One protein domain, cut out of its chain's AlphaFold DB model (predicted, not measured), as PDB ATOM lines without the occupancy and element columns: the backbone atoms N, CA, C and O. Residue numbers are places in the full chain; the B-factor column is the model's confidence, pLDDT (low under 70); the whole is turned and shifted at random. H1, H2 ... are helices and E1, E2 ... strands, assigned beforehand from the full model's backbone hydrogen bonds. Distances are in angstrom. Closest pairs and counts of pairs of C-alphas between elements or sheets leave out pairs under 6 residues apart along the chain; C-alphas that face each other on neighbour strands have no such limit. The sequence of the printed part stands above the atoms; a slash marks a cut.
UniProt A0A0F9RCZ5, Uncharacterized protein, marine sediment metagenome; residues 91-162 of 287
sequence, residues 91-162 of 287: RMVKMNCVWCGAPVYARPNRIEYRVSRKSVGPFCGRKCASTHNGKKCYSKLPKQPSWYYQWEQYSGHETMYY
ATOM      1  N   ARG A  91      57.822   6.022  41.949       92.38
ATOM      2  CA  ARG A  91      56.643   5.195  41.685       92.38
ATOM      3  C   ARG A  91      56.194   5.405  40.241       92.38
ATOM      4  O   ARG A  91      55.895   6.520  39.820       92.38
ATOM      5  N   MET A  92      56.172   4.321  39.476       93.88
ATOM      6  CA  MET A  92      55.765   4.361  38.077       93.88
ATOM      7  C   MET A  92      54.240   4.328  37.974       93.88
ATOM      8  O   MET A  92      53.585   3.537  38.653       93.88
ATOM      9  N   VAL A  93      53.686   5.154  37.091       93.50
ATOM     10  CA  VAL A  93      52.259   5.146  36.759       93.50
ATOM     11  C   VAL A  93      52.026   4.078  35.698       93.50
ATOM     12  O   VAL A  93      52.679   4.089  34.649       93.50
ATOM     13  N   LYS A  94      51.118   3.142  35.988       94.31
ATOM     14  CA  LYS A  94      50.658   2.123  35.042       94.31
ATOM     15  C   LYS A  94      49.612   2.746  34.118       94.31
ATOM     16  O   LYS A  94      48.639   3.318  34.590       94.31
ATOM     17  N   MET A  95      49.807   2.594  32.818       90.94
ATOM     18  CA  MET A  95      48.907   3.068  31.764       90.94
ATOM     19  C   MET A  95      48.729   1.982  30.703       90.94
ATOM     20  O   MET A  95      49.523   1.045  30.640       90.94
ATOM     21  N   ASN A  96      47.726   2.114  29.839       89.06
ATOM     22  CA  ASN A  96      47.459   1.136  28.785       89.06
ATOM     23  C   ASN A  96      47.860   1.680  27.414       89.06
ATOM     24  O   ASN A  96      47.564   2.824  27.084       89.06
ATOM     25  N   CYS A  97      48.523   0.860  26.597       88.75
ATOM     26  CA  CYS A  97      48.889   1.213  25.228       88.75
ATOM     27  C   CYS A  97      47.637   1.496  24.383       88.75
ATOM     28  O   CYS A  97      46.792   0.618  24.240       88.75
ATOM     29  N   VAL A  98      47.579   2.657  23.725       82.75
ATOM     30  CA  VAL A  98      46.447   3.068  22.868       82.75
ATOM     31  C   VAL A  98      46.177   2.075  21.736       82.75
ATOM     32  O   VAL A  98      45.047   1.908  21.297       82.75
ATOM     33  N   TRP A  99      47.230   1.432  21.224       82.06
ATOM     34  CA  TRP A  99      47.134   0.581  20.039       82.06
ATOM     35  C   TRP A  99      46.745  -0.865  20.349       82.06
ATOM     36  O   TRP A  99      45.929  -1.449  19.646       82.06
ATOM     37  N   CYS A 100      47.381  -1.470  21.353       85.25
ATOM     38  CA  CYS A 100      47.235  -2.899  21.646       85.25
ATOM     39  C   CYS A 100      46.728  -3.198  23.059       85.25
ATOM     40  O   CYS A 100      46.641  -4.364  23.424       85.25
ATOM     41  N   GLY A 101      46.470  -2.180  23.884       84.56
ATOM     42  CA  GLY A 101      46.013  -2.341  25.268       84.56
ATOM     43  C   GLY A 101      47.072  -2.824  26.265       84.56
ATOM     44  O   GLY A 101      46.817  -2.802  27.464       84.56
ATOM     45  N   ALA A 102      48.268  -3.222  25.815       89.56
ATOM     46  CA  ALA A 102      49.325  -3.726  26.696       89.56
ATOM     47  C   ALA A 102      49.747  -2.695  27.768       89.56
ATOM     48  O   ALA A 102      49.807  -1.498  27.458       89.56
ATOM     49  N   PRO A 103      50.094  -3.129  28.995       92.69
ATOM     50  CA  PRO A 103      50.489  -2.223  30.066       92.69
ATOM     51  C   PRO A 103      51.821  -1.531  29.752       92.69
ATOM     52  O   PRO A 103      52.771  -2.137  29.256       92.69
ATOM     53  N   VAL A 104      51.891  -0.246  30.075       92.88
ATOM     54  CA  VAL A 104      53.057   0.625  29.929       92.88
ATOM     55  C   VAL A 104      53.279   1.338  31.257       92.88
ATOM     56  O   VAL A 104      52.336   1.600  31.999       92.88
ATOM     57  N   TYR A 105      54.532   1.656  31.564       94.44
ATOM     58  CA  TYR A 105      54.903   2.337  32.797       94.44
ATOM     59  C   TYR A 105      55.697   3.599  32.470       94.44
ATOM     60  O   TYR A 105      56.640   3.564  31.673       94.44
ATOM     61  N   ALA A 106      55.348   4.718  33.098       92.75
ATOM     62  CA  ALA A 106      56.106   5.959  32.978       92.75
ATOM     63  C   ALA A 106      56.213   6.687  34.320       92.75
ATOM     64  O   ALA A 106      55.393   6.499  35.216       92.75
ATOM     65  N   ARG A 107      57.234   7.540  34.446       94.12
ATOM     66  CA  ARG A 107      57.333   8.490  35.561       94.12
ATOM     67  C   ARG A 107      56.274   9.588  35.398       94.12
ATOM     68  O   ARG A 107      56.078  10.006  34.252       94.12
ATOM     69  N   PRO A 108      55.704  10.126  36.488       94.50
ATOM     70  CA  PRO A 108      54.738  11.224  36.416       94.50
ATOM     71  C   PRO A 108      55.216  12.418  35.572       94.50
ATOM     72  O   PRO A 108      54.565  12.773  34.596       94.50
ATOM     73  N   ASN A 109      56.441  12.917  35.791       93.19
ATOM     74  CA  ASN A 109      56.996  14.025  34.989       93.19
ATOM     75  C   ASN A 109      57.078  13.736  33.480       93.19
ATOM     76  O   ASN A 109      57.005  14.649  32.658       93.19
ATOM     77  N   ARG A 110      57.239  12.466  33.083       91.81
ATOM     78  CA  ARG A 110      57.240  12.094  31.661       91.81
ATOM     79  C   ARG A 110      55.839  12.208  31.066       91.81
ATOM     80  O   ARG A 110      55.727  12.525  29.885       91.81
ATOM     81  N   ILE A 111      54.809  11.921  31.855       91.25
ATOM     82  CA  ILE A 111      53.413  12.042  31.437       91.25
ATOM     83  C   ILE A 111      53.078  13.515  31.242       91.25
ATOM     84  O   ILE A 111      52.685  13.882  30.141       91.25
ATOM     85  N   GLU A 112      53.381  14.362  32.227       91.62
ATOM     86  CA  GLU A 112      53.168  15.813  32.127       91.62
ATOM     87  C   GLU A 112      53.882  16.421  30.912       91.62
ATOM     88  O   GLU A 112      53.309  17.193  30.142       91.62
ATOM     89  N   TYR A 113      55.120  15.990  30.649       92.62
ATOM     90  CA  TYR A 113      55.841  16.387  29.440       92.62
ATOM     91  C   TYR A 113      55.130  15.955  28.143       92.62
ATOM     92  O   TYR A 113      55.119  16.687  27.155       92.62
ATOM     93  N   ARG A 114      54.548  14.752  28.098       90.62
ATOM     94  CA  ARG A 114      53.816  14.259  26.915       90.62
ATOM     95  C   ARG A 114      52.493  14.998  26.718       90.62
ATOM     96  O   ARG A 114      52.152  15.277  25.564       90.62
ATOM     97  N   VAL A 115      51.800  15.319  27.813       88.19
ATOM     98  CA  VAL A 115      50.562  16.113  27.836       88.19
ATOM     99  C   VAL A 115      50.827  17.512  27.292       88.19
ATOM    100  O   VAL A 115      50.195  17.907  26.314       88.19
ATOM    101  N   SER A 116      51.838  18.218  27.811       89.75
ATOM    102  CA  SER A 116      52.185  19.568  27.336       89.75
ATOM    103  C   SER A 116      52.569  19.595  25.854       89.75
ATOM    104  O   SER A 116      52.246  20.531  25.124       89.75
ATOM    105  N   ARG A 117      53.206  18.523  25.369       88.12
ATOM    106  CA  ARG A 117      53.560  18.342  23.955       88.12
ATOM    107  C   ARG A 117      52.402  17.882  23.073       88.12
ATOM    108  O   ARG A 117      52.635  17.673  21.883       88.12
ATOM    109  N   LYS A 118      51.205  17.661  23.629       83.94
ATOM    110  CA  LYS A 118      50.036  17.123  22.911       83.94
ATOM    111  C   LYS A 118      50.393  15.862  22.108       83.94
ATOM    112  O   LYS A 118      49.954  15.660  20.977       83.94
ATOM    113  N   SER A 119      51.276  15.037  22.677       83.50
ATOM    114  CA  SER A 119      51.836  13.867  21.999       83.50
ATOM    115  C   SER A 119      50.791  12.761  21.858       83.50
ATOM    116  O   SER A 119      50.036  12.495  22.786       83.50
ATOM    117  N   VAL A 120      50.803  12.042  20.736       82.88
ATOM    118  CA  VAL A 120      50.045  10.785  20.594       82.88
ATOM    119  C   VAL A 120      50.674   9.669  21.435       82.88
ATOM    120  O   VAL A 120      51.894   9.617  21.615       82.88
ATOM    121  N   GLY A 121      49.848   8.775  21.970       81.69
ATOM    122  CA  GLY A 121      50.249   7.720  22.908       81.69
ATOM    123  C   GLY A 121      49.366   7.739  24.156       81.69
ATOM    124  O   GLY A 121      48.435   8.540  24.196       81.69
ATOM    125  N   PRO A 122      49.626   6.890  25.162       89.38
ATOM    126  CA  PRO A 122      50.817   6.050  25.369       89.38
ATOM    127  C   PRO A 122      50.940   4.796  24.488       89.38
ATOM    128  O   PRO A 122      49.957   4.164  24.126       89.38
ATOM    129  N   PHE A 123      52.174   4.387  24.167       89.75
ATOM    130  CA  PHE A 123      52.454   3.175  23.381       89.75
ATOM    131  C   PHE A 123      53.450   2.263  24.100       89.75
ATOM    132  O   PHE A 123      54.417   2.750  24.683       89.75
ATOM    133  N   CYS A 124      53.268   0.942  23.994       88.88
ATOM    134  CA  CYS A 124      54.174  -0.044  24.599       88.88
ATOM    135  C   CYS A 124      55.520  -0.187  23.869       88.88
ATOM    136  O   CYS A 124      56.469  -0.725  24.425       88.88
ATOM    137  N   GLY A 125      55.639   0.317  22.636       89.56
ATOM    138  CA  GLY A 125      56.886   0.271  21.879       89.56
ATOM    139  C   GLY A 125      56.793   0.909  20.495       89.56
ATOM    140  O   GLY A 125      55.725   1.349  20.059       89.56
ATOM    141  N   ARG A 126      57.929   0.931  19.782       90.50
ATOM    142  CA  ARG A 126      58.067   1.555  18.450       90.50
ATOM    143  C   ARG A 126      57.116   0.965  17.405       90.50
ATOM    144  O   ARG A 126      56.559   1.726  16.623       90.50
ATOM    145  N   LYS A 127      56.883  -0.354  17.428       90.94
ATOM    146  CA  LYS A 127      55.962  -1.036  16.502       90.94
ATOM    147  C   LYS A 127      54.544  -0.473  16.613       90.94
ATOM    148  O   LYS A 127      54.011  -0.010  15.619       90.94
ATOM    149  N   CYS A 128      53.982  -0.416  17.824       86.81
ATOM    150  CA  CYS A 128      52.638   0.124  18.056       86.81
ATOM    151  C   CYS A 128      52.521   1.603  17.669       86.81
ATOM    152  O   CYS A 128      51.552   1.986  17.022       86.81
ATOM    153  N   ALA A 129      53.529   2.418  18.001       87.38
ATOM    154  CA  ALA A 129      53.563   3.823  17.596       87.38
ATOM    155  C   ALA A 129      53.600   3.979  16.061       87.38
ATOM    156  O   ALA A 129      52.862   4.782  15.497       87.38
ATOM    157  N   SER A 130      54.427   3.181  15.376       86.31
ATOM    158  CA  SER A 130      54.550   3.190  13.916       86.31
ATOM    159  C   SER A 130      53.285   2.680  13.226       86.31
ATOM    160  O   SER A 130      52.806   3.328  12.302       86.31
ATOM    161  N   THR A 131      52.685   1.582  13.701       84.94
ATOM    162  CA  THR A 131      51.433   1.053  13.142       84.94
ATOM    163  C   THR A 131      50.280   2.038  13.326       84.94
ATOM    164  O   THR A 131      49.533   2.275  12.378       84.94
ATOM    165  N   HIS A 132      50.171   2.665  14.502       80.19
ATOM    166  CA  HIS A 132      49.193   3.723  14.753       80.19
ATOM    167  C   HIS A 132      49.382   4.903  13.786       80.19
ATOM    168  O   HIS A 132      48.433   5.327  13.125       80.19
ATOM    169  N   ASN A 133      50.615   5.403  13.645       79.50
ATOM    170  CA  ASN A 133      50.926   6.505  12.732       79.50
ATOM    171  C   ASN A 133      50.683   6.133  11.260       79.50
ATOM    172  O   ASN A 133      50.134   6.940  10.518       79.50
ATOM    173  N   GLY A 134      51.012   4.905  10.855       78.56
ATOM    174  CA  GLY A 134      50.752   4.396   9.510       78.56
ATOM    175  C   GLY A 134      49.257   4.336   9.198       78.56
ATOM    176  O   GLY A 134      48.829   4.861   8.177       78.56
ATOM    177  N   LYS A 135      48.423   3.783  10.094       72.69
ATOM    178  CA  LYS A 135      46.964   3.718   9.869       72.69
ATOM    179  C   LYS A 135      46.284   5.090   9.880       72.69
ATOM    180  O   LYS A 135      45.299   5.267   9.166       72.69
ATOM    181  N   LYS A 136      46.826   6.065  10.621       66.50
ATOM    182  CA  LYS A 136      46.399   7.473  10.569       66.50
ATOM    183  C   LYS A 136      46.597   8.086   9.175       66.50
ATOM    184  O   LYS A 136      45.727   8.826   8.729       66.50
ATOM    185  N   CYS A 137      47.687   7.759   8.475       54.91
ATOM    186  CA  CYS A 137      47.975   8.275   7.131       54.91
ATOM    187  C   CYS A 137      47.038   7.734   6.034       54.91
ATOM    188  O   CYS A 137      46.878   8.393   5.015       54.91
ATOM    189  N   TYR A 138      46.390   6.581   6.241       51.59
ATOM    190  CA  TYR A 138      45.526   5.931   5.240       51.59
ATOM    191  C   TYR A 138      44.017   6.062   5.515       51.59
ATOM    192  O   TYR A 138      43.249   5.296   4.942       51.59
ATOM    193  N   SER A 139      43.590   6.948   6.428       54.34
ATOM    194  CA  SER A 139      42.173   7.217   6.773       54.34
ATOM    195  C   SER A 139      41.289   5.994   7.112       54.34
ATOM    196  O   SER A 139      40.069   6.110   7.176       54.34
ATOM    197  N   LYS A 140      41.877   4.829   7.435       52.16
ATOM    198  CA  LYS A 140      41.176   3.581   7.824       52.16
ATOM    199  C   LYS A 140      40.855   3.485   9.327       52.16
ATOM    200  O   LYS A 140      40.794   2.383   9.873       52.16
ATOM    201  N   LEU A 141      40.711   4.610  10.024       53.47
ATOM    202  CA  LEU A 141      40.364   4.634  11.450       53.47
ATOM    203  C   LEU A 141      38.894   5.052  11.616       53.47
ATOM    204  O   LEU A 141      38.493   6.044  11.003       53.47
ATOM    205  N   PRO A 142      38.086   4.347  12.434       45.94
ATOM    206  CA  PRO A 142      36.746   4.816  12.771       45.94
ATOM    207  C   PRO A 142      36.843   6.195  13.443       45.94
ATOM    208  O   PRO A 142      37.697   6.413  14.305       45.94
ATOM    209  N   LYS A 143      35.990   7.142  13.030       46.88
ATOM    210  CA  LYS A 143      35.933   8.501  13.593       46.88
ATOM    211  C   LYS A 143      35.387   8.447  15.026       46.88
ATOM    212  O   LYS A 143      34.196   8.617  15.236       46.88
ATOM    213  N   GLN A 144      36.255   8.195  15.999       47.88
ATOM    214  CA  GLN A 144      35.957   8.382  17.421       47.88
ATOM    215  C   GLN A 144      36.483   9.758  17.869       47.88
ATOM    216  O   GLN A 144      37.590  10.139  17.461       47.88
ATOM    217  N   PRO A 145      35.739  10.514  18.696       42.72
ATOM    218  CA  PRO A 145      36.253  11.734  19.291       42.72
ATOM    219  C   PRO A 145      37.313  11.349  20.333       42.72
ATOM    220  O   PRO A 145      37.027  10.598  21.255       42.72
ATOM    221  N   SER A 146      38.533  11.874  20.183       49.91
ATOM    222  CA  SER A 146      39.638  11.786  21.159       49.91
ATOM    223  C   SER A 146      40.547  10.532  21.130       49.91
ATOM    224  O   SER A 146      40.710   9.802  22.104       49.91
ATOM    225  N   TRP A 147      41.244  10.293  20.011       52.00
ATOM    226  CA  TRP A 147      42.519   9.534  20.017       52.00
ATOM    227  C   TRP A 147      43.742  10.438  20.262       52.00
ATOM    228  O   TRP A 147      44.838   9.959  20.557       52.00
ATOM    229  N   TYR A 148      43.559  11.754  20.159       53.66
ATOM    230  CA  TYR A 148      44.495  12.746  20.673       53.66
ATOM    231  C   TYR A 148      44.201  12.969  22.154       53.66
ATOM    232  O   TYR A 148      43.039  12.998  22.522       53.66
ATOM    233  N   TYR A 149      45.238  13.150  22.974       61.56
ATOM    234  CA  TYR A 149      45.136  13.485  24.406       61.56
ATOM    235  C   TYR A 149      44.883  12.328  25.391       61.56
ATOM    236  O   TYR A 149      44.575  12.560  26.553       61.56
ATOM    237  N   GLN A 150      45.163  11.071  25.019       70.81
ATOM    238  CA  GLN A 150      45.071   9.937  25.961       70.81
ATOM    239  C   GLN A 150      46.100   9.960  27.105       70.81
ATOM    240  O   GLN A 150      46.054   9.100  27.978       70.81
ATOM    241  N   TRP A 151      47.028  10.916  27.127       79.69
ATOM    242  CA  TRP A 151      47.900  11.130  28.280       79.69
ATOM    243  C   TRP A 151      47.210  11.905  29.408       79.69
ATOM    244  O   TRP A 151      47.604  11.730  30.554       79.69
ATOM    245  N   GLU A 152      46.189  12.720  29.106       82.81
ATOM    246  CA  GLU A 152      45.486  13.555  30.095       82.81
ATOM    247  C   GLU A 152      44.756  12.710  31.145       82.81
ATOM    248  O   GLU A 152      44.735  13.072  32.310       82.81
ATOM    249  N   GLN A 153      44.260  11.521  30.784       84.06
ATOM    250  CA  GLN A 153      43.660  10.591  31.756       84.06
ATOM    251  C   GLN A 153      44.665  10.053  32.798       84.06
ATOM    252  O   GLN A 153      44.262   9.434  33.777       84.06
ATOM    253  N   TYR A 154      45.967  10.237  32.557       86.25
ATOM    254  CA  TYR A 154      47.057   9.824  33.442       86.25
ATOM    255  C   TYR A 154      47.866  11.029  33.955       86.25
ATOM    256  O   TYR A 154      48.980  10.835  34.446       86.25
ATOM    257  N   SER A 155      47.378  12.265  33.787       86.00
ATOM    258  CA  SER A 155      48.018  13.460  34.348       86.00
ATOM    259  C   SER A 155      47.638  13.654  35.818       86.00
ATOM    260  O   SER A 155      46.754  12.980  36.348       86.00
ATOM    261  N   GLY A 156      48.347  14.544  36.512       87.25
ATOM    262  CA  GLY A 156      48.046  14.899  37.901       87.25
ATOM    263  C   GLY A 156      48.494  13.868  38.940       87.25
ATOM    264  O   GLY A 156      48.214  14.031  40.125       87.25
ATOM    265  N   HIS A 157      49.219  12.818  38.539       87.25
ATOM    266  CA  HIS A 157      49.855  11.916  39.496       87.25
ATOM    267  C   HIS A 157      51.034  12.606  40.192       87.25
ATOM    268  O   HIS A 157      51.958  13.096  39.542       87.25
ATOM    269  N   GLU A 158      51.054  12.566  41.521       87.69
ATOM    270  CA  GLU A 158      52.185  13.071  42.296       87.69
ATOM    271  C   GLU A 158      53.440  12.204  42.115       87.69
ATOM    272  O   GLU A 158      53.388  10.972  42.009       87.69
ATOM    273  N   THR A 159      54.608  12.856  42.098       89.00
ATOM    274  CA  THR A 159      55.892  12.147  42.070       89.00
ATOM    275  C   THR A 159      56.222  11.621  43.461       89.00
ATOM    276  O   THR A 159      56.766  12.338  44.294       89.00
ATOM    277  N   MET A 160      55.930  10.340  43.681       88.94
ATOM    278  CA  MET A 160      56.249   9.641  44.926       88.94
ATOM    279  C   MET A 160      57.611   8.949  44.833       88.94
ATOM    280  O   MET A 160      57.824   8.102  43.955       88.94
ATOM    281  N   TYR A 161      58.514   9.287  45.755       90.50
ATOM    282  CA  TYR A 161      59.813   8.633  45.916       90.50
ATOM    283  C   TYR A 161      59.754   7.564  47.012       90.50
ATOM    284  O   TYR A 161      59.059   7.734  48.009       90.50
ATOM    285  N   TYR A 162      60.488   6.468  46.834       88.19
ATOM    286  CA  TYR A 162      60.617   5.393  47.821       88.19
ATOM    287  C   TYR A 162      61.984   4.709  47.696       88.19
ATOM    288  O   TYR A 162      62.580   4.711  46.621       88.19
TER     289      TYR A 162
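AT A GLANCE: This is residues 91 to 162 of the 287 residues of an uncharacterized protein of marine sediment metagenome (UniProt A0A0F9RCZ5). You are looking at a rod: a small two-stranded hairpin, E1 and E2, and helix H1 lie toward one end, helix H2 lies toward the other, and the unnamed stretch 138 to 162 folds back along the length. The 72 printed residues run E1, E2, H1, H2, the sheet antiparallel in order E1 - E2, class mixed, with under half of the residues in named elements. It is only just compact, close to loose, radius of gyration of the C-alphas 12.9 A, spanning 45 by 21 by 16 A.

HOW THE PARTS SIT: Begin at E1, residues 93 to 96, and E2, residues 103 to 106: this antiparallel hairpin has N 95 and O 104 at 2.8 A, within hydrogen-bond range. A tight link leads to H1, residues 108 to 116; its closest C-alpha pair with E1 is Val 93 and Pro 108, 6.6 A. H2, residues 126 to 137, is apart from E1, E2 and H1. In H1 and H2 every O i to N i+4 pair is within hydrogen-bond range.

IN THESE COORDINATES: Find C-alpha 93 at (52.259, 5.146, 36.759), where E1 begins; E1 is 10.1 A long, E2 10.3 A. H1 runs 12.6 A, and H2 16.6 A to C-alpha 137 at (47.975, 8.275, 7.131).

THE WHOLE: The C-alphas farthest apart, of Tyr 138 and Tyr 162, are 45.2 A apart. The printed part has no cut and no long link. Residues 134 to 140, of which 134 to 137 belong to H2, stand free; pLDDT is under 70 at residues 136 to 149.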